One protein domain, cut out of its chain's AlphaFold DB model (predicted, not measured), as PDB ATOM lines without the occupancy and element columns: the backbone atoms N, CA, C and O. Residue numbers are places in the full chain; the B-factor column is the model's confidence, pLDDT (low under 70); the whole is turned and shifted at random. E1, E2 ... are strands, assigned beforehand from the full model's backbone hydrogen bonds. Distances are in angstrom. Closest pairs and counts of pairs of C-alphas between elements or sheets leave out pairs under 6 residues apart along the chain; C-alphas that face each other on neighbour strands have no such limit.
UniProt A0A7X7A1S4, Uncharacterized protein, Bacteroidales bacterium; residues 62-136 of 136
ATOM      1  N   THR A  62     234.402 285.404 156.083       91.12
ATOM      2  CA  THR A  62     233.428 286.410 156.523       91.12
ATOM      3  C   THR A  62     233.398 286.469 158.042       91.12
ATOM      4  O   THR A  62     233.819 285.535 158.724       91.12
ATOM      5  N   VAL A  63     232.909 287.579 158.593       93.62
ATOM      6  CA  VAL A  63     232.519 287.600 160.007       93.62
ATOM      7  C   VAL A  63     231.184 286.875 160.113       93.62
ATOM      8  O   VAL A  63     230.248 287.205 159.386       93.62
ATOM      9  N   TRP A  64     231.082 285.879 160.984       94.31
ATOM     10  CA  TRP A  64     229.817 285.170 161.160       94.31
ATOM     11  C   TRP A  64     228.969 285.929 162.166       94.31
ATOM     12  O   TRP A  64     229.484 286.321 163.216       94.31
ATOM     13  N   ARG A  65     227.704 286.170 161.823       95.94
ATOM     14  CA  ARG A  65     226.766 286.972 162.610       95.94
ATOM     15  C   ARG A  65     225.570 286.113 162.999       95.94
ATOM     16  O   ARG A  65     224.769 285.739 162.154       95.94
ATOM     17  N   TYR A  66     225.451 285.847 164.288       96.38
ATOM     18  CA  TYR A  66     224.363 285.097 164.891       96.38
ATOM     19  C   TYR A  66     223.269 286.051 165.363       96.38
ATOM     20  O   TYR A  66     223.544 286.984 166.124       96.38
ATOM     21  N   LEU A  67     222.044 285.809 164.912       96.50
ATOM     22  CA  LEU A  67     220.857 286.609 165.186       96.50
ATOM     23  C   LEU A  67     219.926 285.788 166.081       96.50
ATOM     24  O   LEU A  67     219.386 284.783 165.633       96.50
ATOM     25  N   PHE A  68     219.770 286.210 167.334       97.19
ATOM     26  CA  PHE A  68     218.968 285.519 168.343       97.19
ATOM     27  C   PHE A  68     217.681 286.286 168.654       97.19
ATOM     28  O   PHE A  68     217.686 287.517 168.756       97.19
ATOM     29  N   ASP A  69     216.605 285.565 168.963       96.81
ATOM     30  CA  ASP A  69     215.354 286.186 169.425       96.81
ATOM     31  C   ASP A  69     215.440 286.733 170.864       96.81
ATOM     32  O   ASP A  69     214.723 287.671 171.247       96.81
ATOM     33  N   SER A  70     216.372 286.205 171.664       96.69
ATOM     34  CA  SER A  70     216.586 286.563 173.072       96.69
ATOM     35  C   SER A  70     217.998 287.097 173.342       96.69
ATOM     36  O   SER A  70     218.938 286.874 172.580       96.69
ATOM     37  N   ASN A  71     218.146 287.840 174.443       97.62
ATOM     38  CA  ASN A  71     219.437 288.397 174.845       97.62
ATOM     39  C   ASN A  71     220.405 287.287 175.266       97.62
ATOM     40  O   ASN A  71     220.121 286.532 176.193       97.62
ATOM     41  N   GLN A  72     221.586 287.278 174.656       97.00
ATOM     42  CA  GLN A  72     222.669 286.365 174.989       97.00
ATOM     43  C   GLN A  72     223.654 286.993 175.978       97.00
ATOM     44  O   GLN A  72     223.989 288.184 175.906       97.00
ATOM     45  N   GLN A  73     224.156 286.161 176.889       95.62
ATOM     46  CA  GLN A  73     225.277 286.501 177.760       95.62
ATOM     47  C   GLN A  73     226.568 285.970 177.155       95.62
ATOM     48  O   GLN A  73     226.618 284.823 176.717       95.62
ATOM     49  N   VAL A  74     227.592 286.821 177.126       95.12
ATOM     50  CA  VAL A  74     228.890 286.518 176.520       95.12
ATOM     51  C   VAL A  74     229.980 286.796 177.542       95.12
ATOM     52  O   VAL A  74     230.020 287.873 178.140       95.12
ATOM     53  N   SER A  75     230.867 285.830 177.714       93.31
ATOM     54  CA  SER A  75     232.054 285.895 178.553       93.31
ATOM     55  C   SER A  75     233.308 286.194 177.720       93.31
ATOM     56  O   SER A  75     233.330 286.059 176.495       93.31
ATOM     57  N   GLY A  76     234.403 286.577 178.384       89.06
ATOM     58  CA  GLY A  76     235.683 286.814 177.705       89.06
ATOM     59  C   GLY A  76     236.222 285.586 176.959       89.06
ATOM     60  O   GLY A  76     236.899 285.753 175.942       89.06
ATOM     61  N   GLY A  77     235.881 284.376 177.421       91.88
ATOM     62  CA  GLY A  77     236.345 283.102 176.863       91.88
ATOM     63  C   GLY A  77     235.596 282.621 175.617       91.88
ATOM     64  O   GLY A  77     236.103 281.751 174.919       91.88
ATOM     65  N   ASP A  78     234.434 283.195 175.295       96.75
ATOM     66  CA  ASP A  78     233.636 282.754 174.145       96.75
ATOM     67  C   ASP A  78     234.297 283.097 172.805       96.75
ATOM     68  O   ASP A  78     235.115 284.011 172.701       96.75
ATOM     69  N   HIS A  79     233.928 282.401 171.730       97.12
ATOM     70  CA  HIS A  79     234.478 282.678 170.392       97.12
ATOM     71  C   HIS A  79     233.798 283.877 169.703       97.12
ATOM     72  O   HIS A  79     234.246 284.360 168.657       97.12
ATOM     73  N   VAL A  80     232.726 284.387 170.309       97.25
ATOM     74  CA  VAL A  80     231.892 285.476 169.802       97.25
ATOM     75  C   VAL A  80     231.921 286.693 170.726       97.25
ATOM     76  O   VAL A  80     232.424 286.643 171.849       97.25
ATOM     77  N   LYS A  81     231.409 287.820 170.236       97.19
ATOM     78  CA  LYS A  81     231.194 289.063 170.989       97.19
ATOM     79  C   LYS A  81     229.914 289.747 170.517       97.19
ATOM     80  O   LYS A  81     229.487 289.526 169.390       97.19
ATOM     81  N   LYS A  82     229.332 290.612 171.348       97.19
ATOM     82  CA  LYS A  82     228.169 291.426 170.963       97.19
ATOM     83  C   LYS A  82     228.545 292.378 169.831       97.19
ATOM     84  O   LYS A  82     229.561 293.075 169.918       97.19
ATOM     85  N   GLU A  83     227.728 292.435 168.791       95.12
ATOM     86  CA  GLU A  83     227.880 293.438 167.747       95.12
ATOM     87  C   GLU A  83     227.346 294.778 168.250       95.12
ATOM     88  O   GLU A  83     226.172 294.900 168.587       95.12
ATOM     89  N   ASN A  84     228.217 295.787 168.333       91.50
ATOM     90  CA  ASN A  84     227.858 297.142 168.772       91.50
ATOM     91  C   ASN A  84     227.087 297.175 170.111       91.50
ATOM     92  O   ASN A  84     226.205 298.002 170.314       91.50
ATOM     93  N   GLY A  85     227.389 296.238 171.018       93.00
ATOM     94  CA  GLY A  85     226.714 296.107 172.315       93.00
ATOM     95  C   GLY A  85     225.333 295.436 172.279       93.00
ATOM     96  O   GLY A  85     224.776 295.162 173.345       93.00
ATOM     97  N   ASN A  86     224.793 295.104 171.102       96.00
ATOM     98  CA  ASN A  86     223.508 294.421 170.980       96.00
ATOM     99  C   ASN A  86     223.621 292.974 171.481       96.00
ATOM    100  O   ASN A  86     224.367 292.165 170.940       96.00
ATOM    101  N   SER A  87     222.864 292.631 172.526       96.56
ATOM    102  CA  SER A  87     222.920 291.294 173.134       96.56
ATOM    103  C   SER A  87     222.174 290.229 172.327       96.56
ATOM    104  O   SER A  87     222.340 289.050 172.612       96.56
ATOM    105  N   LYS A  88     221.381 290.620 171.326       97.69
ATOM    106  CA  LYS A  88     220.700 289.700 170.401       97.69
ATOM    107  C   LYS A  88     221.514 289.388 169.147       97.69
ATOM    108  O   LYS A  88     221.129 288.523 168.371       97.69
ATOM    109  N   VAL A  89     222.619 290.102 168.932       97.38
ATOM    110  CA  VAL A  89     223.445 289.954 167.733       97.38
ATOM    111  C   VAL A  89     224.878 289.690 168.148       97.38
ATOM    112  O   VAL A  89     225.554 290.565 168.695       97.38
ATOM    113  N   LEU A  90     225.343 288.471 167.904       97.81
ATOM    114  CA  LEU A  90     226.709 288.072 168.218       97.81
ATOM    115  C   LEU A  90     227.512 287.917 166.934       97.81
ATOM    116  O   LEU A  90     227.024 287.373 165.953       97.81
ATOM    117  N   ILE A  91     228.762 288.355 166.949       96.81
ATOM    118  CA  ILE A  91     229.696 288.194 165.837       96.81
ATOM    119  C   ILE A  91     230.932 287.424 166.277       96.81
ATOM    120  O   ILE A  91     231.392 287.577 167.413       96.81
ATOM    121  N   THR A  92     231.511 286.624 165.384       96.50
ATOM    122  CA  THR A  92     232.815 286.000 165.645       96.50
ATOM    123  C   THR A  92     233.890 287.061 165.874       96.50
ATOM    124  O   THR A  92     233.876 288.152 165.291       96.50
ATOM    125  N   LYS A  93     234.850 286.758 166.755       95.19
ATOM    126  CA  LYS A  93     235.963 287.674 167.057       95.19
ATOM    127  C   LYS A  93     236.903 287.876 165.859       95.19
ATOM    128  O   LYS A  93     237.511 288.939 165.747       95.19
ATOM    129  N   SER A  94     236.968 286.893 164.961       92.81
ATOM    130  CA  SER A  94     237.723 286.904 163.703       92.81
ATOM    131  C   SER A  94     236.865 286.414 162.528       92.81
ATOM    132  O   SER A  94     235.881 285.707 162.750       92.81
ATOM    133  N   PRO A  95     237.219 286.750 161.275       91.69
ATOM    134  CA  PRO A  95     236.605 286.137 160.102       91.69
ATOM    135  C   PRO A  95     236.937 284.643 159.987       91.69
ATOM    136  O   PRO A  95     238.069 284.240 160.254       91.69
ATOM    137  N   HIS A  96     235.980 283.845 159.520       91.12
ATOM    138  CA  HIS A  96     236.119 282.401 159.305       91.12
ATOM    139  C   HIS A  96     235.703 282.020 157.877       91.12
ATOM    140  O   HIS A  96     234.872 282.716 157.283       91.12
ATOM    141  N   PRO A  97     236.288 280.954 157.296       88.62
ATOM    142  CA  PRO A  97     235.944 280.508 155.950       88.62
ATOM    143  C   PRO A  97     234.509 280.009 155.896       88.62
ATOM    144  O   PRO A  97     234.080 279.295 156.793       88.62
ATOM    145  N   LEU A  98     233.790 280.305 154.818       81.88
ATOM    146  CA  LEU A  98     232.551 279.590 154.518       81.88
ATOM    147  C   LEU A  98     232.837 278.091 154.373       81.88
ATOM    148  O   LEU A  98     233.748 277.690 153.638       81.88
ATOM    149  N   THR A  99     232.058 277.270 155.069       68.81
ATOM    150  CA  THR A  99     232.196 275.814 155.053       68.81
ATOM    151  C   THR A  99     230.981 275.203 154.369       68.81
ATOM    152  O   THR A  99     229.904 275.186 154.949       68.81
ATOM    153  N   HIS A 100     231.147 274.681 153.150       59.69
ATOM    154  CA  HIS A 100     230.148 273.772 152.572       59.69
ATOM    155  C   HIS A 100     230.277 272.368 153.192       59.69
ATOM    156  O   HIS A 100     229.279 271.710 153.474       59.69
ATOM    157  N   SER A 101     231.517 271.935 153.436       58.38
ATOM    158  CA  SER A 101     231.892 270.658 154.048       58.38
ATOM    159  C   SER A 101     233.004 270.882 155.079       58.38
ATOM    160  O   SER A 101     233.978 271.577 154.782       58.38
ATOM    161  N   GLY A 102     232.873 270.289 156.268       66.19
ATOM    162  CA  GLY A 102     233.767 270.512 157.414       66.19
ATOM    163  C   GLY A 102     233.166 271.454 158.462       66.19
ATOM    164  O   GLY A 102     232.185 272.145 158.196       66.19
ATOM    165  N   PHE A 103     233.744 271.464 159.663       75.62
ATOM    166  CA  PHE A 103     233.229 272.197 160.822       75.62
ATOM    167  C   PHE A 103     234.306 273.116 161.410       75.62
ATOM    168  O   PHE A 103     235.479 272.756 161.504       75.62
ATOM    169  N   ILE A 104     233.892 274.327 161.784       88.62
ATOM    170  CA  ILE A 104     234.706 275.314 162.496       88.62
ATOM    171  C   ILE A 104     233.996 275.497 163.825       88.62
ATOM    172  O   ILE A 104     232.878 275.995 163.861       88.62
ATOM    173  N   THR A 105     234.639 275.114 164.916       92.44
ATOM    174  CA  THR A 105     233.971 275.131 166.214       92.44
ATOM    175  C   THR A 105     233.942 276.538 166.802       92.44
ATOM    176  O   THR A 105     234.931 277.044 167.346       92.44
ATOM    177  N   ILE A 106     232.778 277.177 166.727       95.06
ATOM    178  CA  ILE A 106     232.475 278.424 167.429       95.06
ATOM    179  C   ILE A 106     231.676 278.082 168.678       95.06
ATOM    180  O   ILE A 106     230.692 277.363 168.592       95.06
ATOM    181  N   LYS A 107     232.095 278.580 169.844       95.88
ATOM    182  CA  LYS A 107     231.426 278.291 171.115       95.88
ATOM    183  C   LYS A 107     230.901 279.545 171.799       95.88
ATOM    184  O   LYS A 107     231.572 280.583 171.807       95.88
ATOM    185  N   LEU A 108     229.727 279.386 172.399       96.12
ATOM    186  CA  LEU A 108     229.087 280.300 173.334       96.12
ATOM    187  C   LEU A 108     228.705 279.501 174.584       96.12
ATOM    188  O   LEU A 108     227.914 278.565 174.496       96.12
ATOM    189  N   ASN A 109     229.271 279.838 175.741       93.81
ATOM    190  CA  ASN A 109     229.045 279.134 177.008       93.81
ATOM    191  C   ASN A 109     229.291 277.615 176.896       93.81
ATOM    192  O   ASN A 109     228.493 276.804 177.359       93.81
ATOM    193  N   ASN A 110     230.393 277.226 176.244       92.25
ATOM    194  CA  ASN A 110     230.765 275.841 175.905       92.25
ATOM    195  C   ASN A 110     229.820 275.089 174.950       92.25
ATOM    196  O   ASN A 110     230.140 273.959 174.578       92.25
ATOM    197  N   VAL A 111     228.727 275.705 174.502       93.38
ATOM    198  CA  VAL A 111     227.835 275.153 173.477       93.38
ATOM    199  C   VAL A 111     228.349 275.559 172.103       93.38
ATOM    200  O   VAL A 111     228.694 276.720 171.882       93.38
ATOM    201  N   GLU A 112     228.437 274.597 171.189       94.69
ATOM    202  CA  GLU A 112     228.818 274.854 169.803       94.69
ATOM    203  C   GLU A 112     227.675 275.552 169.059       94.69
ATOM    204  O   GLU A 112     226.516 275.149 169.148       94.69
ATOM    205  N   LEU A 113     228.012 276.631 168.357       94.00
ATOM    206  CA  LEU A 113     227.102 277.357 167.487       94.00
ATOM    207  C   LEU A 113     227.176 276.783 166.065       94.00
ATOM    208  O   LEU A 113     228.246 276.341 165.643       94.00
ATOM    209  N   PRO A 114     226.062 276.800 165.316       92.44
ATOM    210  CA  PRO A 114     226.027 276.269 163.961       92.44
ATOM    211  C   PRO A 114     226.884 277.101 163.001       92.44
ATOM    212  O   PRO A 114     227.022 278.312 163.145       92.44
ATOM    213  N   ASN A 115     227.423 276.449 161.976       91.19
ATOM    214  CA  ASN A 115     228.133 277.121 160.894       91.19
ATOM    215  C   ASN A 115     227.153 277.802 159.923       91.19
ATOM    216  O   ASN A 115     226.032 277.321 159.743       91.19
ATOM    217  N   PRO A 116     227.568 278.881 159.239       88.12
ATOM    218  CA  PRO A 116     226.752 279.511 158.220       88.12
ATOM    219  C   PRO A 116     226.708 278.696 156.933       88.12
ATOM    220  O   PRO A 116     227.712 278.127 156.496       88.12
ATOM    221  N   ASP A 117     225.558 278.767 156.276       77.62
ATOM    222  CA  ASP A 117     225.386 278.332 154.897       77.62
ATOM    223  C   ASP A 117     225.808 279.449 153.918       77.62
ATOM    224  O   ASP A 117     225.724 280.650 154.210       77.62
ATOM    225  N   VAL A 118     226.233 279.060 152.717       76.00
ATOM    226  CA  VAL A 118     226.555 279.968 151.609       76.00
ATOM    227  C   VAL A 118     225.351 280.810 151.170       76.00
ATOM    228  O   VAL A 118     225.538 281.869 150.571       76.00
ATOM    229  N   ALA A 119     224.128 280.387 151.501       77.69
ATOM    230  CA  ALA A 119     222.890 281.085 151.159       77.69
ATOM    231  C   ALA A 119     222.701 282.437 151.881       77.69
ATOM    232  O   ALA A 119     221.979 283.302 151.381       77.69
ATOM    233  N   LEU A 120     223.343 282.655 153.036       82.31
ATOM    234  CA  LEU A 120     223.086 283.815 153.910       82.31
ATOM    235  C   LEU A 120     224.274 284.781 154.015       82.31
ATOM    236  O   LEU A 120     224.535 285.384 155.056       82.31
ATOM    237  N   ILE A 121     224.994 284.975 152.910       84.75
ATOM    238  CA  ILE A 121     226.048 285.991 152.823       84.75
ATOM    239  C   ILE A 121     225.403 287.371 152.629       84.75
ATOM    240  O   ILE A 121     224.813 287.651 151.584       84.75
ATOM    241  N   LYS A 122     225.547 288.255 153.618       83.38
ATOM    242  CA  LYS A 122     225.022 289.624 153.597       83.38
ATOM    243  C   LYS A 122     226.155 290.647 153.518       83.38
ATOM    244  O   LYS A 122     226.927 290.785 154.472       83.38
ATOM    245  N   PRO A 123     226.290 291.378 152.401       81.06
ATOM    246  CA  PRO A 123     227.185 292.521 152.353       81.06
ATOM    247  C   PRO A 123     226.603 293.664 153.192       81.06
ATOM    248  O   PRO A 123     225.466 294.084 152.997       81.06
ATOM    249  N   ASP A 124     227.406 294.189 154.105       80.81
ATOM    250  CA  ASP A 124     227.178 295.455 154.791       80.81
ATOM    251  C   ASP A 124     228.058 296.512 154.117       80.81
ATOM    252  O   ASP A 124     229.215 296.743 154.488       80.81
ATOM    253  N   ALA A 125     227.507 297.108 153.059       74.81
ATOM    254  CA  ALA A 125     228.210 298.081 152.232       74.81
ATOM    255  C   ALA A 125     228.592 299.349 153.013       74.81
ATOM    256  O   ALA A 125     229.642 299.928 152.745       74.81
ATOM    257  N   ALA A 126     227.786 299.748 154.002       76.06
ATOM    258  CA  ALA A 126     228.033 300.947 154.802       76.06
ATOM    259  C   ALA A 126     229.317 300.825 155.634       76.06
ATOM    260  O   ALA A 126     230.047 301.801 155.792       76.06
ATOM    261  N   ASN A 127     229.620 299.616 156.116       77.88
ATOM    262  CA  ASN A 127     230.804 299.347 156.931       77.88
ATOM    263  C   ASN A 127     231.918 298.606 156.176       77.88
ATOM    264  O   ASN A 127     232.903 298.201 156.797       77.88
ATOM    265  N   ASN A 128     231.758 298.402 154.863       80.12
ATOM    266  CA  ASN A 128     232.640 297.587 154.025       80.12
ATOM    267  C   ASN A 128     232.921 296.198 154.639       80.12
ATOM    268  O   ASN A 128     234.057 295.716 154.668       80.12
ATOM    269  N   LYS A 129     231.877 295.568 155.188       82.19
ATOM    270  CA  LYS A 129     231.944 294.237 155.799       82.19
ATOM    271  C   LYS A 129     231.080 293.260 155.023       82.19
ATOM    272  O   LYS A 129     230.105 293.631 154.383       82.19
ATOM    273  N   ILE A 130     231.435 291.985 155.097       84.69
ATOM    274  CA  ILE A 130     230.614 290.898 154.573       84.69
ATOM    275  C   ILE A 130     230.373 289.935 155.723       84.69
ATOM    276  O   ILE A 130     231.324 289.409 156.313       84.69
ATOM    277  N   PHE A 131     229.098 289.735 156.030       90.50
ATOM    278  CA  PHE A 131     228.651 288.836 157.073       90.50
ATOM    279  C   PHE A 131     228.115 287.548 156.476       90.50
ATOM    280  O   PHE A 131     227.568 287.537 155.375       90.50
ATOM    281  N   SER A 132     228.263 286.469 157.227       91.62
ATOM    282  CA  SER A 132     227.489 285.254 157.017       91.62
ATOM    283  C   SER A 132     226.511 285.136 158.170       91.62
ATOM    284  O   SER A 132     226.936 284.939 159.311       91.62
ATOM    285  N   GLU A 133     225.236 285.376 157.883       92.62
ATOM    286  CA  GLU A 133     224.193 285.449 158.901       92.62
ATOM    287  C   GLU A 133     223.633 284.072 159.232       92.62
ATOM    288  O   GLU A 133     223.494 283.206 158.367       92.62
ATOM    289  N   ILE A 134     223.347 283.877 160.513       92.81
ATOM    290  CA  ILE A 134     222.907 282.618 161.096       92.81
ATOM    291  C   ILE A 134     221.768 282.965 162.048       92.81
ATOM    292  O   ILE A 134     221.969 283.712 163.007       92.81
ATOM    293  N   TYR A 135     220.570 282.471 161.758       93.00
ATOM    294  CA  TYR A 135     219.388 282.701 162.585       93.00
ATOM    295  C   TYR A 135     219.279 281.575 163.610       93.00
ATOM    296  O   TYR A 135     219.361 280.403 163.235       93.00
ATOM    297  N   MET A 136     219.164 281.952 164.883       92.50
ATOM    298  CA  MET A 136     219.256 281.069 166.050       92.50
ATOM    299  C   MET A 136     217.932 280.956 166.788       92.50
ATOM    300  O   MET A 136     217.272 282.008 166.946       92.50
TER     301      MET A 136
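Overview. This is residues 62 to 136 of the 136 residues of an uncharacterized protein of Bacteroidales bacterium (UniProt A0A7X7A1S4). Look first for a strongly twisted wall of five strands, in the order E2 E3 E1 E7 E6, with the hairpin of E4 and E5 standing as a small separate piece over one face of it, towards E2. The long links, residues 68 to 79 and 93 to 105, loop round the outside of the model. The printed part has 75 residues with seven named strands, E1 to E7 in that order along the chain, and no named helix. The five-stranded sheet is mixed and E4 and E5 are antiparallel; the class is all strand, though just 34 of the 75 residues are in named elements. The whole is compact, with a radius of gyration of the C-alphas of 11.7 A, and rounded, spanning 31 by 26 by 21 A.

Along the chain. Find C-alpha 62 at (233.428, 286.410, 156.523); from there E1, residues 62 to 67, runs 15.3 A to C-alpha 67. Read on to E2, residues 80 to 83, and E3, residues 86 to 92, which is 13.6 A long. E4, residues 106 to 108, begins at (232.475, 278.424, 167.429), and E5 follows at residues 111 to 113. E6 is residues 121 to 124. E7, residues 129 to 135, runs 18.4 A and ends at (219.388, 282.701, 162.585).

Arrangement. Begin at E1, an inner strand whose centre is 2.8 A from the mean of the C-alphas. E7 is its parallel neighbour at 36 degrees; look at N 65 and O 132, 2.9 A, within hydrogen-bond range. E3 is its antiparallel neighbour at 152 degrees, with N 66 and O 90 at 2.8 A. E2 and E3 form a hairpin, with N 81 and O 91 at 2.8 A, and E2 is an edge strand. At the other edge, E6 and E7 form a hairpin, with N 122 and O 131 at 2.8 A. The hairpin of E4 and E5 has N 113 and O 106 at 2.8 A. The closest C-alphas of E2 and E4 are those of Val 80 and Leu 108, 6.9 A apart. E5 is apart from E1, E2, E3, E6 and E7.

Size, cuts and confidence. The C-alphas farthest apart are those of Asn 110 and Ala 126, 32.9 A. The printed part has no cut and ends at the chain's last residue, Met 136. The links E1 to E2 and E3 to E4 are long, with 12 and 13 residues. Mean pLDDT of the printed part is 89.5; look for the values under 70 at residues 99 to 102.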